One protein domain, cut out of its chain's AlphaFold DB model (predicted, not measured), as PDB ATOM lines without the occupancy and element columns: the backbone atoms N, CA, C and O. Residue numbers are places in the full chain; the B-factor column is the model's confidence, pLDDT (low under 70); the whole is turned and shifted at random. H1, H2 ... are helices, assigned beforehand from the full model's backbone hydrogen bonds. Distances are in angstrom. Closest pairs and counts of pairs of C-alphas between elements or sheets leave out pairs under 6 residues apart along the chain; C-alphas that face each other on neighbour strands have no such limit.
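Overview. This is residues 8 to 120 of the 389 residues of an uncharacterized protein of bacterium TMED88 (UniProt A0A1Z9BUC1). What shape do these atoms make? Three helices, H1, H6 and H4, lie roughly in a row with H6 between the other two, while H2 and H5 cross each other in a second group with the short H3 across H2. H7 closes the printed part at the edge, and residues 63 to 68, of which 63 to 66 belong to H4, stick out. What is it made of? The printed part has 113 residues with seven named helices, H1 to H7 in order, and no named strand; the class is all helix. How large is it? It is compact, with a radius of gyration of the C-alphas of 13.9 A and spans of 42 by 34 by 23 A.

Arrangement. What does the first helix meet? H1, residues 8 to 20, touches H6, residues 93 to 110; the closest C-alphas, of Phe 15 and Gly 102, are 4.2 A apart. They run the same way at a shallow tilt of 32 degrees, only just short of steep. What do H2 and H3 meet? H2, residues 23 to 36, touches H5, residues 73 to 84, opposite ways at a steep tilt of 42 degrees, with the closest C-alphas, of Gly 33 and Arg 78, 5.1 A apart. With residues 27 to 30 alone H2 touches H3, residues 45 to 51, about perpendicular at 84 degrees; the closest C-alphas, of Tyr 30 and Gly 51, are 5.8 A apart. Where do H4 and H7 stand? H4, residues 54 to 66, touches H6 with residues 54 to 59 alone, at a shallow tilt of 21 degrees, opposite ways; the closest C-alphas, of Thr 55 and Thr 103, are 6.0 A apart. H7, residues 112 to 120, touches no helix, but H4 and H7 are near each other. How regular are the backbones? In H1 to H6 every O i to N i+4 pair is within hydrogen-bond range; in H7 4 of 5 are.

Along the chain. Where does the printed part begin and end? C-alpha 8, the first of H1, is at (-26.811, -42.443, 0.461), and C-alpha 120, the last of H7, is at (-14.773, -44.370, 36.835). How long are the longer helices? From first to last C-alpha, H6 measures 25.3 A, H2 20.0 A, and H1 and H4 18.1 A each.

Size, cuts and confidence. Is anything missing? The printed part has no cut, and no link is long. What is the greatest distance? The two C-alphas farthest apart, of Leu 8 and Ala 40, are 42.1 A apart. Where is confidence low? The mean pLDDT of the printed part is 88.2; residues 117, 118 and 120 are under 70.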
ATOM      1  N   LEU A   8     -27.992 -41.699   0.008       87.00
ATOM      2  CA  LEU A   8     -26.811 -42.443   0.461       87.00
ATOM      3  C   LEU A   8     -25.536 -41.589   0.484       87.00
ATOM      4  O   LEU A   8     -24.753 -41.707   1.414       87.00
ATOM      5  N   ALA A   9     -25.355 -40.702  -0.496       90.38
ATOM      6  CA  ALA A   9     -24.197 -39.814  -0.537       90.38
ATOM      7  C   ALA A   9     -24.229 -38.803   0.620       90.38
ATOM      8  O   ALA A   9     -23.234 -38.653   1.314       90.38
ATOM      9  N   ARG A  10     -25.393 -38.198   0.900       92.75
ATOM     10  CA  ARG A  10     -25.566 -37.266   2.033       92.75
ATOM     11  C   ARG A  10     -25.398 -37.940   3.395       92.75
ATOM     12  O   ARG A  10     -24.881 -37.334   4.324       92.75
ATOM     13  N   PHE A  11     -25.834 -39.195   3.511       95.19
ATOM     14  CA  PHE A  11     -25.557 -40.017   4.688       95.19
ATOM     15  C   PHE A  11     -24.053 -40.256   4.856       95.19
ATOM     16  O   PHE A  11     -23.528 -40.027   5.939       95.19
ATOM     17  N   GLY A  12     -23.380 -40.714   3.794       92.94
ATOM     18  CA  GLY A  12     -21.957 -41.054   3.820       92.94
ATOM     19  C   GLY A  12     -21.069 -39.848   4.113       92.94
ATOM     20  O   GLY A  12     -20.186 -39.956   4.947       92.94
ATOM     21  N   GLU A  13     -21.359 -38.698   3.505       95.75
ATOM     22  CA  GLU A  13     -20.668 -37.428   3.775       95.75
ATOM     23  C   GLU A  13     -20.842 -37.001   5.237       95.75
ATOM     24  O   GLU A  13     -19.865 -36.744   5.926       95.75
ATOM     25  N   ALA A  14     -22.073 -37.020   5.761       94.62
ATOM     26  CA  ALA A  14     -22.315 -36.681   7.163       94.62
ATOM     27  C   ALA A  14     -21.672 -37.675   8.146       94.62
ATOM     28  O   ALA A  14     -21.298 -37.279   9.248       94.62
ATOM     29  N   PHE A  15     -21.573 -38.954   7.770       95.50
ATOM     30  CA  PHE A  15     -20.872 -39.975   8.544       95.50
ATOM     31  C   PHE A  15     -19.362 -39.733   8.550       95.50
ATOM     32  O   PHE A  15     -18.774 -39.736   9.624       95.50
ATOM     33  N   ASP A  16     -18.754 -39.524   7.381       95.81
ATOM     34  CA  ASP A  16     -17.307 -39.340   7.226       95.81
ATOM     35  C   ASP A  16     -16.834 -38.055   7.913       95.81
ATOM     36  O   ASP A  16     -15.913 -38.101   8.728       95.81
ATOM     37  N   ASP A  17     -17.562 -36.948   7.711       95.44
ATOM     38  CA  ASP A  17     -17.363 -35.690   8.436       95.44
ATOM     39  C   ASP A  17     -17.343 -35.935   9.950       95.44
ATOM     40  O   ASP A  17     -16.396 -35.569  10.641       95.44
ATOM     41  N   ALA A  18     -18.384 -36.592  10.470       93.94
ATOM     42  CA  ALA A  18     -18.542 -36.849  11.898       93.94
ATOM     43  C   ALA A  18     -17.527 -37.851  12.457       93.94
ATOM     44  O   ALA A  18     -17.217 -37.802  13.647       93.94
ATOM     45  N   TYR A  19     -17.052 -38.776  11.624       93.25
ATOM     46  CA  TYR A  19     -16.034 -39.753  11.980       93.25
ATOM     47  C   TYR A  19     -14.640 -39.108  12.071       93.25
ATOM     48  O   TYR A  19     -13.841 -39.467  12.938       93.25
ATOM     49  N   GLY A  20     -14.369 -38.133  11.195       92.81
ATOM     50  CA  GLY A  20     -13.126 -37.362  11.150       92.81
ATOM     51  C   GLY A  20     -12.997 -36.287  12.233       92.81
ATOM     52  O   GLY A  20     -11.911 -35.745  12.424       92.81
ATOM     53  N   GLU A  21     -14.071 -35.982  12.962       93.06
ATOM     54  CA  GLU A  21     -14.024 -35.054  14.091       93.06
ATOM     55  C   GLU A  21     -13.154 -35.594  15.226       93.06
ATOM     56  O   GLU A  21     -13.382 -36.687  15.751       93.06
ATOM     57  N   GLY A  22     -12.170 -34.802  15.639       88.50
ATOM     58  CA  GLY A  22     -11.261 -35.146  16.717       88.50
ATOM     59  C   GLY A  22     -11.725 -34.641  18.081       88.50
ATOM     60  O   GLY A  22     -12.569 -33.755  18.237       88.50
ATOM     61  N   ARG A  23     -11.099 -35.174  19.133       87.56
ATOM     62  CA  ARG A  23     -11.294 -34.696  20.512       87.56
ATOM     63  C   ARG A  23     -10.947 -33.211  20.683       87.56
ATOM     64  O   ARG A  23     -11.478 -32.546  21.578       87.56
ATOM     65  N   GLU A  24     -10.028 -32.690  19.875       88.50
ATOM     66  CA  GLU A  24      -9.540 -31.315  19.988       88.50
ATOM     67  C   GLU A  24     -10.612 -30.289  19.617       88.50
ATOM     68  O   GLU A  24     -10.761 -29.291  20.324       88.50
ATOM     69  N   GLU A  25     -11.400 -30.552  18.575       92.50
ATOM     70  CA  GLU A  25     -12.512 -29.715  18.126       92.50
ATOM     71  C   GLU A  25     -13.589 -29.618  19.207       92.50
ATOM     72  O   GLU A  25     -14.013 -28.520  19.577       92.50
ATOM     73  N   TRP A  26     -13.970 -30.754  19.792       92.69
ATOM     74  CA  TRP A  26     -14.966 -30.814  20.862       92.69
ATOM     75  C   TRP A  26     -14.482 -30.154  22.156       92.69
ATOM     76  O   TRP A  26     -15.219 -29.396  22.791       92.69
ATOM     77  N   THR A  27     -13.211 -30.354  22.514       91.69
ATOM     78  CA  THR A  27     -12.587 -29.674  23.661       91.69
ATOM     79  C   THR A  27     -12.514 -28.162  23.434       91.69
ATOM     80  O   THR A  27     -12.773 -27.374  24.348       91.69
ATOM     81  N   ARG A  28     -12.191 -27.730  22.210       92.44
ATOM     82  CA  ARG A  28     -12.169 -26.315  21.818       92.44
ATOM     83  C   ARG A  28     -13.562 -25.702  21.916       92.44
ATOM     84  O   ARG A  28     -13.694 -24.653  22.545       92.44
ATOM     85  N   ALA A  29     -14.582 -26.370  21.379       93.88
ATOM     86  CA  ALA A  29     -15.971 -25.927  21.454       93.88
ATOM     87  C   ALA A  29     -16.445 -25.783  22.907       93.88
ATOM     88  O   ALA A  29     -17.036 -24.766  23.276       93.88
ATOM     89  N   TYR A  30     -16.122 -26.756  23.765       94.38
ATOM     90  CA  TYR A  30     -16.439 -26.698  25.191       94.38
ATOM     91  C   TYR A  30     -15.805 -25.480  25.881       94.38
ATOM     92  O   TYR A  30     -16.488 -24.713  26.565       94.38
ATOM     93  N   ARG A  31     -14.500 -25.263  25.669       92.31
ATOM     94  CA  ARG A  31     -13.754 -24.148  26.275       92.31
ATOM     95  C   ARG A  31     -14.220 -22.788  25.762       92.31
ATOM     96  O   ARG A  31     -14.325 -21.853  26.557       92.31
ATOM     97  N   GLN A  32     -14.541 -22.678  24.472       90.88
ATOM     98  CA  GLN A  32     -15.140 -21.473  23.896       90.88
ATOM     99  C   GLN A  32     -16.519 -21.193  24.506       90.88
ATOM    100  O   GLN A  32     -16.773 -20.064  24.913       90.88
ATOM    101  N   GLY A  33     -17.356 -22.219  24.686       91.31
ATOM    102  CA  GLY A  33     -18.653 -22.081  25.353       91.31
ATOM    103  C   GLY A  33     -18.539 -21.598  26.800       91.31
ATOM    104  O   GLY A  33     -19.288 -20.722  27.221       91.31
ATOM    105  N   ARG A  34     -17.563 -22.108  27.562       91.31
ATOM    106  CA  ARG A  34     -17.267 -21.604  28.917       91.31
ATOM    107  C   ARG A  34     -16.782 -20.159  28.897       91.31
ATOM    108  O   ARG A  34     -17.202 -19.360  29.728       91.31
ATOM    109  N   LYS A  35     -15.921 -19.810  27.934       86.94
ATOM    110  CA  LYS A  35     -15.423 -18.442  27.762       86.94
ATOM    111  C   LYS A  35     -16.561 -17.458  27.475       86.94
ATOM    112  O   LYS A  35     -16.570 -16.407  28.105       86.94
ATOM    113  N   ALA A  36     -17.502 -17.806  26.598       85.25
ATOM    114  CA  ALA A  36     -18.685 -16.987  26.311       85.25
ATOM    115  C   ALA A  36     -19.563 -16.771  27.560       85.25
ATOM    116  O   ALA A  36     -20.206 -15.743  27.714       85.25
ATOM    117  N   GLN A  37     -19.525 -17.712  28.505       84.62
ATOM    118  CA  GLN A  37     -20.272 -17.656  29.765       84.62
ATOM    119  C   GLN A  37     -19.503 -16.966  30.909       84.62
ATOM    120  O   GLN A  37     -19.952 -16.999  32.053       84.62
ATOM    121  N   GLY A  38     -18.333 -16.373  30.637       81.81
ATOM    122  CA  GLY A  38     -17.486 -15.747  31.663       81.81
ATOM    123  C   GLY A  38     -16.832 -16.744  32.633       81.81
ATOM    124  O   GLY A  38     -16.299 -16.363  33.677       81.81
ATOM    125  N   GLU A  39     -16.853 -18.039  32.320       87.00
ATOM    126  CA  GLU A  39     -16.280 -19.091  33.162       87.00
ATOM    127  C   GLU A  39     -14.812 -19.367  32.801       87.00
ATOM    128  O   GLU A  39     -14.385 -19.173  31.660       87.00
ATOM    129  N   ALA A  40     -14.003 -19.881  33.739       85.25
ATOM    130  CA  ALA A  40     -12.654 -20.361  33.418       85.25
ATOM    131  C   ALA A  40     -12.697 -21.460  32.345       85.25
ATOM    132  O   ALA A  40     -13.642 -22.235  32.301       85.25
ATOM    133  N   GLU A  41     -11.677 -21.546  31.481       85.19
ATOM    134  CA  GLU A  41     -11.607 -22.618  30.464       85.19
ATOM    135  C   GLU A  41     -11.586 -24.010  31.109       85.19
ATOM    136  O   GLU A  41     -12.089 -24.967  30.532       85.19
ATOM    137  N   ASN A  42     -11.046 -24.096  32.326       84.06
ATOM    138  CA  ASN A  42     -11.033 -25.310  33.126       84.06
ATOM    139  C   ASN A  42     -12.369 -25.455  33.877       84.06
ATOM    140  O   ASN A  42     -12.970 -24.464  34.307       84.06
ATOM    141  N   ALA A  43     -12.783 -26.694  34.105       88.31
ATOM    142  CA  ALA A  43     -13.981 -27.057  34.856       88.31
ATOM    143  C   ALA A  43     -13.666 -28.249  35.777       88.31
ATOM    144  O   ALA A  43     -12.590 -28.835  35.640       88.31
ATOM    145  N   PRO A  44     -14.580 -28.650  36.681       87.19
ATOM    146  CA  PRO A  44     -14.514 -29.980  37.279       87.19
ATOM    147  C   PRO A  44     -14.355 -31.047  36.191       87.19
ATOM    148  O   PRO A  44     -14.984 -30.943  35.133       87.19
ATOM    149  N   ARG A  45     -13.548 -32.081  36.440       83.56
ATOM    150  CA  ARG A  45     -13.153 -33.058  35.412       83.56
ATOM    151  C   ARG A  45     -14.336 -33.737  34.723       83.56
ATOM    152  O   ARG A  45     -14.320 -33.907  33.508       83.56
ATOM    153  N   TRP A  46     -15.395 -34.053  35.472       82.12
ATOM    154  CA  TRP A  46     -16.634 -34.592  34.899       82.12
ATOM    155  C   TRP A  46     -17.283 -33.635  33.899       82.12
ATOM    156  O   TRP A  46     -17.748 -34.063  32.844       82.12
ATOM    157  N   ASN A  47     -17.296 -32.338  34.201       86.12
ATOM    158  CA  ASN A  47     -17.888 -31.326  33.333       86.12
ATOM    159  C   ASN A  47     -17.048 -31.124  32.071       86.12
ATOM    160  O   ASN A  47     -17.627 -30.932  31.006       86.12
ATOM    161  N   GLU A  48     -15.715 -31.174  32.175       87.56
ATOM    162  CA  GLU A  48     -14.828 -31.105  31.005       87.56
ATOM    163  C   GLU A  48     -15.007 -32.332  30.106       87.56
ATOM    164  O   GLU A  48     -15.165 -32.184  28.899       87.56
ATOM    165  N   MET A  49     -15.084 -33.530  30.690       86.00
ATOM    166  CA  MET A  49     -15.288 -34.763  29.928       86.00
ATOM    167  C   MET A  49     -16.673 -34.834  29.287       86.00
ATOM    168  O   MET A  49     -16.775 -35.045  28.085       86.00
ATOM    169  N   SER A  50     -17.746 -34.628  30.056       87.75
ATOM    170  CA  SER A  50     -19.121 -34.664  29.528       87.75
ATOM    171  C   SER A  50     -19.406 -33.520  28.558       87.75
ATOM    172  O   SER A  50     -20.089 -33.714  27.556       87.75
ATOM    173  N   GLY A  51     -18.843 -32.339  28.812       88.44
ATOM    174  CA  GLY A  51     -19.001 -31.166  27.963       88.44
ATOM    175  C   GLY A  51     -18.180 -31.191  26.673       88.44
ATOM    176  O   GLY A  51     -18.449 -30.378  25.791       88.44
ATOM    177  N   ALA A  52     -17.236 -32.125  26.545       92.12
ATOM    178  CA  ALA A  52     -16.491 -32.408  25.323       92.12
ATOM    179  C   ALA A  52     -16.800 -33.808  24.753       92.12
ATOM    180  O   ALA A  52     -16.099 -34.250  23.847       92.12
ATOM    181  N   TYR A  53     -17.819 -34.512  25.268       92.31
ATOM    182  CA  TYR A  53     -18.177 -35.864  24.829       92.31
ATOM    183  C   TYR A  53     -19.107 -35.821  23.599       92.31
ATOM    184  O   TYR A  53     -20.294 -35.506  23.749       92.31
ATOM    185  N   PRO A  54     -18.614 -36.160  22.390       91.38
ATOM    186  CA  PRO A  54     -19.331 -35.911  21.137       91.38
ATOM    187  C   PRO A  54     -20.681 -36.630  21.066       91.38
ATOM    188  O   PRO A  54     -21.716 -36.012  20.807       91.38
ATOM    189  N   THR A  55     -20.688 -37.935  21.359       87.88
ATOM    190  CA  THR A  55     -21.879 -38.790  21.260       87.88
ATOM    191  C   THR A  55     -22.969 -38.333  22.224       87.88
ATOM    192  O   THR A  55     -24.129 -38.195  21.831       87.88
ATOM    193  N   GLY A  56     -22.604 -38.047  23.477       87.88
ATOM    194  CA  GLY A  56     -23.548 -37.589  24.495       87.88
ATOM    195  C   GLY A  56     -24.157 -36.230  24.163       87.88
ATOM    196  O   GLY A  56     -25.368 -36.050  24.311       87.88
ATOM    197  N   ILE A  57     -23.348 -35.290  23.663       92.94
ATOM    198  CA  ILE A  57     -23.836 -33.972  23.237       92.94
ATOM    199  C   ILE A  57     -24.792 -34.115  22.057       92.94
ATOM    200  O   ILE A  57     -25.913 -33.619  22.137       92.94
ATOM    201  N   ARG A  58     -24.405 -34.845  21.007       92.19
ATOM    202  CA  ARG A  58     -25.252 -35.038  19.821       92.19
ATOM    203  C   ARG A  58     -26.572 -35.702  20.152       92.19
ATOM    204  O   ARG A  58     -27.617 -35.232  19.711       92.19
ATOM    205  N   LEU A  59     -26.546 -36.763  20.956       88.12
ATOM    206  CA  LEU A  59     -27.768 -37.428  21.391       88.12
ATOM    207  C   LEU A  59     -28.669 -36.462  22.170       88.12
ATOM    208  O   LEU A  59     -29.864 -36.376  21.893       88.12
ATOM    209  N   THR A  60     -28.088 -35.694  23.094       89.56
ATOM    210  CA  THR A  60     -28.824 -34.695  23.876       89.56
ATOM    211  C   THR A  60     -29.462 -33.648  22.971       89.56
ATOM    212  O   THR A  60     -30.645 -33.349  23.116       89.56
ATOM    213  N   GLU A  61     -28.718 -33.101  22.017       91.81
ATOM    214  CA  GLU A  61     -29.227 -32.073  21.116       91.81
ATOM    215  C   GLU A  61     -30.300 -32.606  20.154       91.81
ATOM    216  O   GLU A  61     -31.302 -31.928  19.931       91.81
ATOM    217  N   LEU A  62     -30.144 -33.836  19.647       89.62
ATOM    218  CA  LEU A  62     -31.157 -34.508  18.828       89.62
ATOM    219  C   LEU A  62     -32.451 -34.749  19.609       89.62
ATOM    220  O   LEU A  62     -33.535 -34.536  19.068       89.62
ATOM    221  N   ILE A  63     -32.351 -35.164  20.875       87.69
ATOM    222  CA  ILE A  63     -33.514 -35.312  21.757       87.69
ATOM    223  C   ILE A  63     -34.171 -33.952  21.980       87.69
ATOM    224  O   ILE A  63     -35.384 -33.837  21.831       87.69
ATOM    225  N   GLN A  64     -33.388 -32.917  22.294       89.50
ATOM    226  CA  GLN A  64     -33.883 -31.554  22.492       89.50
ATOM    227  C   GLN A  64     -34.639 -31.030  21.262       89.50
ATOM    228  O   GLN A  64     -35.716 -30.458  21.420       89.50
ATOM    229  N   ASP A  65     -34.115 -31.275  20.058       89.44
ATOM    230  CA  ASP A  65     -34.779 -30.948  18.793       89.44
ATOM    231  C   ASP A  65     -36.077 -31.742  18.610       89.44
ATOM    232  O   ASP A  65     -37.101 -31.183  18.226       89.44
ATOM    233  N   ALA A  66     -36.042 -33.050  18.885       86.88
ATOM    234  CA  ALA A  66     -37.185 -33.939  18.700       86.88
ATOM    235  C   ALA A  66     -38.354 -33.597  19.634       86.88
ATOM    236  O   ALA A  66     -39.509 -33.687  19.222       86.88
ATOM    237  N   VAL A  67     -38.062 -33.186  20.872       90.69
ATOM    238  CA  VAL A  67     -39.079 -32.795  21.862       90.69
ATOM    239  C   VAL A  67     -39.418 -31.301  21.825       90.69
ATOM    240  O   VAL A  67     -40.240 -30.847  22.617       90.69
ATOM    241  N   GLY A  68     -38.783 -30.518  20.946       88.69
ATOM    242  CA  GLY A  68     -39.001 -29.072  20.850       88.69
ATOM    243  C   GLY A  68     -38.632 -28.309  22.127       88.69
ATOM    244  O   GLY A  68     -39.280 -27.316  22.464       88.69
ATOM    245  N   LYS A  69     -37.620 -28.774  22.875       91.19
ATOM    246  CA  LYS A  69     -37.198 -28.140  24.132       91.19
ATOM    247  C   LYS A  69     -36.727 -26.712  23.847       91.19
ATOM    248  O   LYS A  69     -35.794 -26.504  23.075       91.19
ATOM    249  N   LYS A  70     -37.302 -25.727  24.544       90.56
ATOM    250  CA  LYS A  70     -36.773 -24.358  24.533       90.56
ATOM    251  C   LYS A  70     -35.385 -24.346  25.177       90.56
ATOM    252  O   LYS A  70     -35.240 -24.707  26.345       90.56
ATOM    253  N   LEU A  71     -34.385 -23.936  24.407       90.44
ATOM    254  CA  LEU A  71     -33.004 -23.849  24.865       90.44
ATOM    255  C   LEU A  71     -32.802 -22.614  25.746       90.44
ATOM    256  O   LEU A  71     -33.373 -21.547  25.504       90.44
ATOM    257  N   THR A  72     -31.976 -22.764  26.771       91.50
ATOM    258  CA  THR A  72     -31.441 -21.642  27.547       91.50
ATOM    259  C   THR A  72     -30.447 -20.833  26.701       91.50
ATOM    260  O   THR A  72     -29.857 -21.396  25.779       91.50
ATOM    261  N   PRO A  73     -30.189 -19.546  27.014       90.69
ATOM    262  CA  PRO A  73     -29.195 -18.745  26.285       90.69
ATOM    263  C   PRO A  73     -27.826 -19.437  26.205       90.69
ATOM    264  O   PRO A  73     -27.265 -19.612  25.132       90.69
ATOM    265  N   ALA A  74     -27.379 -19.997  27.330       87.00
ATOM    266  CA  ALA A  74     -26.154 -20.782  27.427       87.00
ATOM    267  C   ALA A  74     -26.122 -22.023  26.506       87.00
ATOM    268  O   ALA A  74     -25.054 -22.398  26.021       87.00
ATOM    269  N   GLU A  75     -27.256 -22.702  26.302       90.88
ATOM    270  CA  GLU A  75     -27.360 -23.836  25.375       90.88
ATOM    271  C   GLU A  75     -27.344 -23.367  23.912       90.88
ATOM    272  O   GLU A  75     -26.721 -24.033  23.087       90.88
ATOM    273  N   VAL A  76     -27.973 -22.225  23.605       92.25
ATOM    274  CA  VAL A  76     -27.962 -21.607  22.267       92.25
ATOM    275  C   VAL A  76     -26.540 -21.222  21.869       92.25
ATOM    276  O   VAL A  76     -26.067 -21.677  20.831       92.25
ATOM    277  N   ASP A  77     -25.822 -20.496  22.726       90.88
ATOM    278  CA  ASP A  77     -24.449 -20.057  22.442       90.88
ATOM    279  C   ASP A  77     -23.522 -21.252  22.193       90.88
ATOM    280  O   ASP A  77     -22.733 -21.279  21.251       90.88
ATOM    281  N   ARG A  78     -23.652 -22.302  23.013       92.75
ATOM    282  CA  ARG A  78     -22.860 -23.530  22.860       92.75
ATOM    283  C   ARG A  78     -23.142 -24.240  21.538       92.75
ATOM    284  O   ARG A  78     -22.212 -24.820  20.982       92.75
ATOM    285  N   ARG A  79     -24.395 -24.245  21.071       93.31
ATOM    286  CA  ARG A  79     -24.756 -24.816  19.766       93.31
ATOM    287  C   ARG A  79     -24.183 -23.982  18.632       93.31
ATOM    288  O   ARG A  79     -23.516 -24.552  17.778       93.31
ATOM    289  N   GLN A  80     -24.341 -22.659  18.691       93.81
ATOM    290  CA  GLN A  80     -23.795 -21.747  17.687       93.81
ATOM    291  C   GLN A  80     -22.279 -21.916  17.548       93.81
ATOM    292  O   GLN A  80     -21.780 -22.089  16.447       93.81
ATOM    293  N   ILE A  81     -21.547 -21.999  18.663       93.44
ATOM    294  CA  ILE A  81     -20.097 -22.241  18.650       93.44
ATOM    295  C   ILE A  81     -19.743 -23.551  17.931       93.44
ATOM    296  O   ILE A  81     -18.767 -23.606  17.188       93.44
ATOM    297  N   ARG A  82     -20.512 -24.628  18.140       95.38
ATOM    298  CA  ARG A  82     -20.285 -25.897  17.428       95.38
ATOM    299  C   ARG A  82     -20.595 -25.779  15.941       95.38
ATOM    300  O   ARG A  82     -19.864 -26.349  15.135       95.38
ATOM    301  N   GLU A  83     -21.654 -25.062  15.583       93.75
ATOM    302  CA  GLU A  83     -22.000 -24.774  14.189       93.75
ATOM    303  C   GLU A  83     -20.897 -23.965  13.497       93.75
ATOM    304  O   GLU A  83     -20.447 -24.360  12.422       93.75
ATOM    305  N   ASP A  84     -20.375 -22.926  14.152       93.56
ATOM    306  CA  ASP A  84     -19.280 -22.085  13.653       93.56
ATOM    307  C   ASP A  84     -17.971 -22.874  13.485       93.56
ATOM    308  O   ASP A  84     -17.169 -22.599  12.593       93.56
ATOM    309  N   LEU A  85     -17.756 -23.885  14.333       92.38
ATOM    310  CA  LEU A  85     -16.634 -24.822  14.240       92.38
ATOM    311  C   LEU A  85     -16.870 -25.963  13.234       92.38
ATOM    312  O   LEU A  85     -15.992 -26.805  13.066       92.38
ATOM    313  N   GLY A  86     -18.034 -26.018  12.582       93.38
ATOM    314  CA  GLY A  86     -18.374 -27.043  11.592       93.38
ATOM    315  C   GLY A  86     -18.767 -28.408  12.168       93.38
ATOM    316  O   GLY A  86     -19.030 -29.328  11.396       93.38
ATOM    317  N   ILE A  87     -18.865 -28.538  13.495       95.00
ATOM    318  CA  ILE A  87     -19.183 -29.793  14.208       95.00
ATOM    319  C   ILE A  87     -20.622 -29.840  14.759       95.00
ATOM    320  O   ILE A  87     -21.014 -30.796  15.439       95.00
ATOM    321  N   GLY A  88     -21.417 -28.802  14.482       93.50
ATOM    322  CA  GLY A  88     -22.831 -28.703  14.851       93.50
ATOM    323  C   GLY A  88     -23.720 -29.753  14.173       93.50
ATOM    324  O   GLY A  88     -23.286 -30.500  13.292       93.50
ATOM    325  N   ILE A  89     -24.988 -29.836  14.585       93.69
ATOM    326  CA  ILE A  89     -25.931 -30.808  14.014       93.69
ATOM    327  C   ILE A  89     -26.160 -30.531  12.526       93.69
ATOM    328  O   ILE A  89     -26.540 -29.428  12.134       93.69
ATOM    329  N   LYS A  90     -26.024 -31.566  11.691       93.12
ATOM    330  CA  LYS A  90     -26.312 -31.447  10.259       93.12
ATOM    331  C   LYS A  90     -27.823 -31.264  10.003       93.12
ATOM    332  O   LYS A  90     -28.667 -31.863  10.689       93.12
ATOM    333  N   PRO A  91     -28.209 -30.461   8.996       88.94
ATOM    334  CA  PRO A  91     -29.604 -30.322   8.600       88.94
ATOM    335  C   PRO A  91     -30.090 -31.587   7.878       88.94
ATOM    336  O   PRO A  91     -29.419 -32.105   6.994       88.94
ATOM    337  N   GLY A  92     -31.299 -32.049   8.211       90.38
ATOM    338  CA  GLY A  92     -31.934 -33.195   7.551       90.38
ATOM    339  C   GLY A  92     -31.833 -34.511   8.327       90.38
ATOM    340  O   GLY A  92     -30.896 -34.769   9.076       90.38
ATOM    341  N   ARG A  93     -32.860 -35.360   8.194       90.38
ATOM    342  CA  ARG A  93     -32.961 -36.612   8.968       90.38
ATOM    343  C   ARG A  93     -31.887 -37.630   8.585       90.38
ATOM    344  O   ARG A  93     -31.418 -38.350   9.452       90.38
ATOM    345  N   VAL A  94     -31.528 -37.709   7.304       89.62
ATOM    346  CA  VAL A  94     -30.578 -38.715   6.802       89.62
ATOM    347  C   VAL A  94     -29.159 -38.361   7.238       89.62
ATOM    348  O   VAL A  94     -28.429 -39.213   7.730       89.62
ATOM    349  N   GLU A  95     -28.816 -37.084   7.128       94.06
ATOM    350  CA  GLU A  95     -27.551 -36.495   7.542       94.06
ATOM    351  C   GLU A  95     -27.356 -36.627   9.055       94.06
ATOM    352  O   GLU A  95     -26.289 -37.034   9.495       94.06
ATOM    353  N   ARG A  96     -28.402 -36.390   9.862       93.06
ATOM    354  CA  ARG A  96     -28.359 -36.594  11.325       93.06
ATOM    355  C   ARG A  96     -28.070 -38.036  11.724       93.06
ATOM    356  O   ARG A  96     -27.323 -38.262  12.670       93.06
ATOM    357  N   VAL A  97     -28.660 -39.010  11.026       89.50
ATOM    358  CA  VAL A  97     -28.391 -40.432  11.298       89.50
ATOM    359  C   VAL A  97     -26.959 -40.786  10.894       89.50
ATOM    360  O   VAL A  97     -26.271 -41.442  11.671       89.50
ATOM    361  N   GLY A  98     -26.493 -40.309   9.732       89.06
ATOM    362  CA  GLY A  98     -25.099 -40.465   9.299       89.06
ATOM    363  C   GLY A  98     -24.119 -39.876  10.308       89.06
ATOM    364  O   GLY A  98     -23.239 -40.581  10.787       89.06
ATOM    365  N   GLN A  99     -24.356 -38.632  10.726       95.38
ATOM    366  CA  GLN A  99     -23.569 -37.931  11.736       95.38
ATOM    367  C   GLN A  99     -23.540 -38.687  13.069       95.38
ATOM    368  O   GLN A  99     -22.465 -38.926  13.610       95.38
ATOM    369  N   LEU A 100     -24.697 -39.100  13.600       90.38
ATOM    370  CA  LEU A 100     -24.762 -39.823  14.873       90.38
ATOM    371  C   LEU A 100     -23.944 -41.118  14.820       90.38
ATOM    372  O   LEU A 100     -23.140 -41.359  15.717       90.38
ATOM    373  N   LEU A 101     -24.106 -41.912  13.757       86.75
ATOM    374  CA  LEU A 101     -23.353 -43.152  13.565       86.75
ATOM    375  C   LEU A 101     -21.854 -42.897  13.362       86.75
ATOM    376  O   LEU A 101     -21.047 -43.627  13.931       86.75
ATOM    377  N   GLY A 102     -21.486 -41.852  12.617       89.25
ATOM    378  CA  GLY A 102     -20.095 -41.442  12.408       89.25
ATOM    379  C   GLY A 102     -19.416 -41.072  13.721       89.25
ATOM    380  O   GLY A 102     -18.351 -41.594  14.033       89.25
ATOM    381  N   THR A 103     -20.082 -40.276  14.561       91.19
ATOM    382  CA  THR A 103     -19.552 -39.962  15.901       91.19
ATOM    383  C   THR A 103     -19.515 -41.162  16.842       91.19
ATOM    384  O   THR A 103     -18.544 -41.292  17.578       91.19
ATOM    385  N   ALA A 104     -20.500 -42.066  16.819       81.38
ATOM    386  CA  ALA A 104     -20.418 -43.301  17.607       81.38
ATOM    387  C   ALA A 104     -19.228 -44.175  17.163       81.38
ATOM    388  O   ALA A 104     -18.536 -44.752  18.000       81.38
ATOM    389  N   ALA A 105     -18.956 -44.241  15.856       80.75
ATOM    390  CA  ALA A 105     -17.791 -44.937  15.323       80.75
ATOM    391  C   ALA A 105     -16.474 -44.236  15.706       80.75
ATOM    392  O   ALA A 105     -15.539 -44.915  16.124       80.75
ATOM    393  N   ALA A 106     -16.406 -42.902  15.632       85.19
ATOM    394  CA  ALA A 106     -15.249 -42.130  16.091       85.19
ATOM    395  C   ALA A 106     -15.003 -42.309  17.589       85.19
ATOM    396  O   ALA A 106     -13.867 -42.430  18.022       85.19
ATOM    397  N   ASP A 107     -16.055 -42.353  18.397       83.88
ATOM    398  CA  ASP A 107     -15.951 -42.588  19.832       83.88
ATOM    399  C   ASP A 107     -15.356 -43.969  20.150       83.88
ATOM    400  O   ASP A 107     -14.497 -44.089  21.026       83.88
ATOM    401  N   LEU A 108     -15.752 -44.992  19.384       70.00
ATOM    402  CA  LEU A 108     -15.213 -46.346  19.492       70.00
ATOM    403  C   LEU A 108     -13.730 -46.430  19.091       70.00
ATOM    404  O   LEU A 108     -12.992 -47.210  19.688       70.00
ATOM    405  N   THR A 109     -13.287 -45.661  18.089       80.25
ATOM    406  CA  THR A 109     -11.903 -45.717  17.577       80.25
ATOM    407  C   THR A 109     -10.952 -44.741  18.265       80.25
ATOM    408  O   THR A 109      -9.770 -45.047  18.415       80.25
ATOM    409  N   GLN A 110     -11.447 -43.586  18.710       77.69
ATOM    410  CA  GLN A 110     -10.676 -42.539  19.387       77.69
ATOM    411  C   GLN A 110     -10.730 -42.646  20.922       77.69
ATOM    412  O   GLN A 110     -10.175 -41.795  21.618       77.69
ATOM    413  N   ASP A 111     -11.381 -43.681  21.466       76.50
ATOM    414  CA  ASP A 111     -11.419 -43.990  22.902       76.50
ATOM    415  C   ASP A 111     -12.026 -42.876  23.787       76.50
ATOM    416  O   ASP A 111     -11.733 -42.772  24.985       76.50
ATOM    417  N   ASN A 112     -12.921 -42.043  23.246       77.69
ATOM    418  CA  ASN A 112     -13.514 -40.939  24.009       77.69
ATOM    419  C   ASN A 112     -14.377 -41.462  25.184       77.69
ATOM    420  O   ASN A 112     -14.191 -41.010  26.318       77.69
ATOM    421  N   THR A 113     -15.204 -42.493  24.974       74.25
ATOM    422  CA  THR A 113     -15.955 -43.207  26.028       74.25
ATOM    423  C   THR A 113     -15.041 -43.958  26.995       74.25
ATOM    424  O   THR A 113     -15.310 -44.018  28.199       74.25
ATOM    425  N   ARG A 114     -13.904 -44.479  26.521       72.19
ATOM    426  CA  ARG A 114     -12.938 -45.179  27.378       72.19
ATOM    427  C   ARG A 114     -12.333 -44.251  28.436       72.19
ATOM    428  O   ARG A 114     -12.001 -44.715  29.522       72.19
ATOM    429  N   ASN A 115     -12.268 -42.941  28.192       73.19
ATOM    430  CA  ASN A 115     -11.865 -41.982  29.224       73.19
ATOM    431  C   ASN A 115     -12.831 -41.980  30.419       73.19
ATOM    432  O   ASN A 115     -12.368 -41.906  31.556       73.19
ATOM    433  N   PHE A 116     -14.146 -42.108  30.195       71.50
ATOM    434  CA  PHE A 116     -15.121 -42.261  31.285       71.50
ATOM    435  C   PHE A 116     -14.924 -43.578  32.017       71.50
ATOM    436  O   PHE A 116     -14.955 -43.589  33.243       71.50
ATOM    437  N   TYR A 117     -14.650 -44.660  31.285       64.38
ATOM    438  CA  TYR A 117     -14.282 -45.925  31.906       64.38
ATOM    439  C   TYR A 117     -13.051 -45.759  32.801       64.38
ATOM    440  O   TYR A 117     -13.136 -46.104  33.964       64.38
ATOM    441  N   TRP A 118     -11.948 -45.159  32.342       68.62
ATOM    442  CA  TRP A 118     -10.757 -44.936  33.179       68.62
ATOM    443  C   TRP A 118     -11.006 -44.012  34.373       68.62
ATOM    444  O   TRP A 118     -10.485 -44.262  35.461       68.62
ATOM    445  N   LEU A 119     -11.809 -42.963  34.179       70.31
ATOM    446  CA  LEU A 119     -12.206 -42.049  35.245       70.31
ATOM    447  C   LEU A 119     -12.996 -42.772  36.331       70.31
ATOM    448  O   LEU A 119     -12.764 -42.538  37.512       70.31
ATOM    449  N   LEU A 120     -13.924 -43.633  35.919       63.25
ATOM    450  CA  LEU A 120     -14.773 -44.370  36.835       63.25
ATOM    451  C   LEU A 120     -14.020 -45.559  37.437       63.25
ATOM    452  O   LEU A 120     -14.187 -45.799  38.621       63.25
TER     453      LEU A 120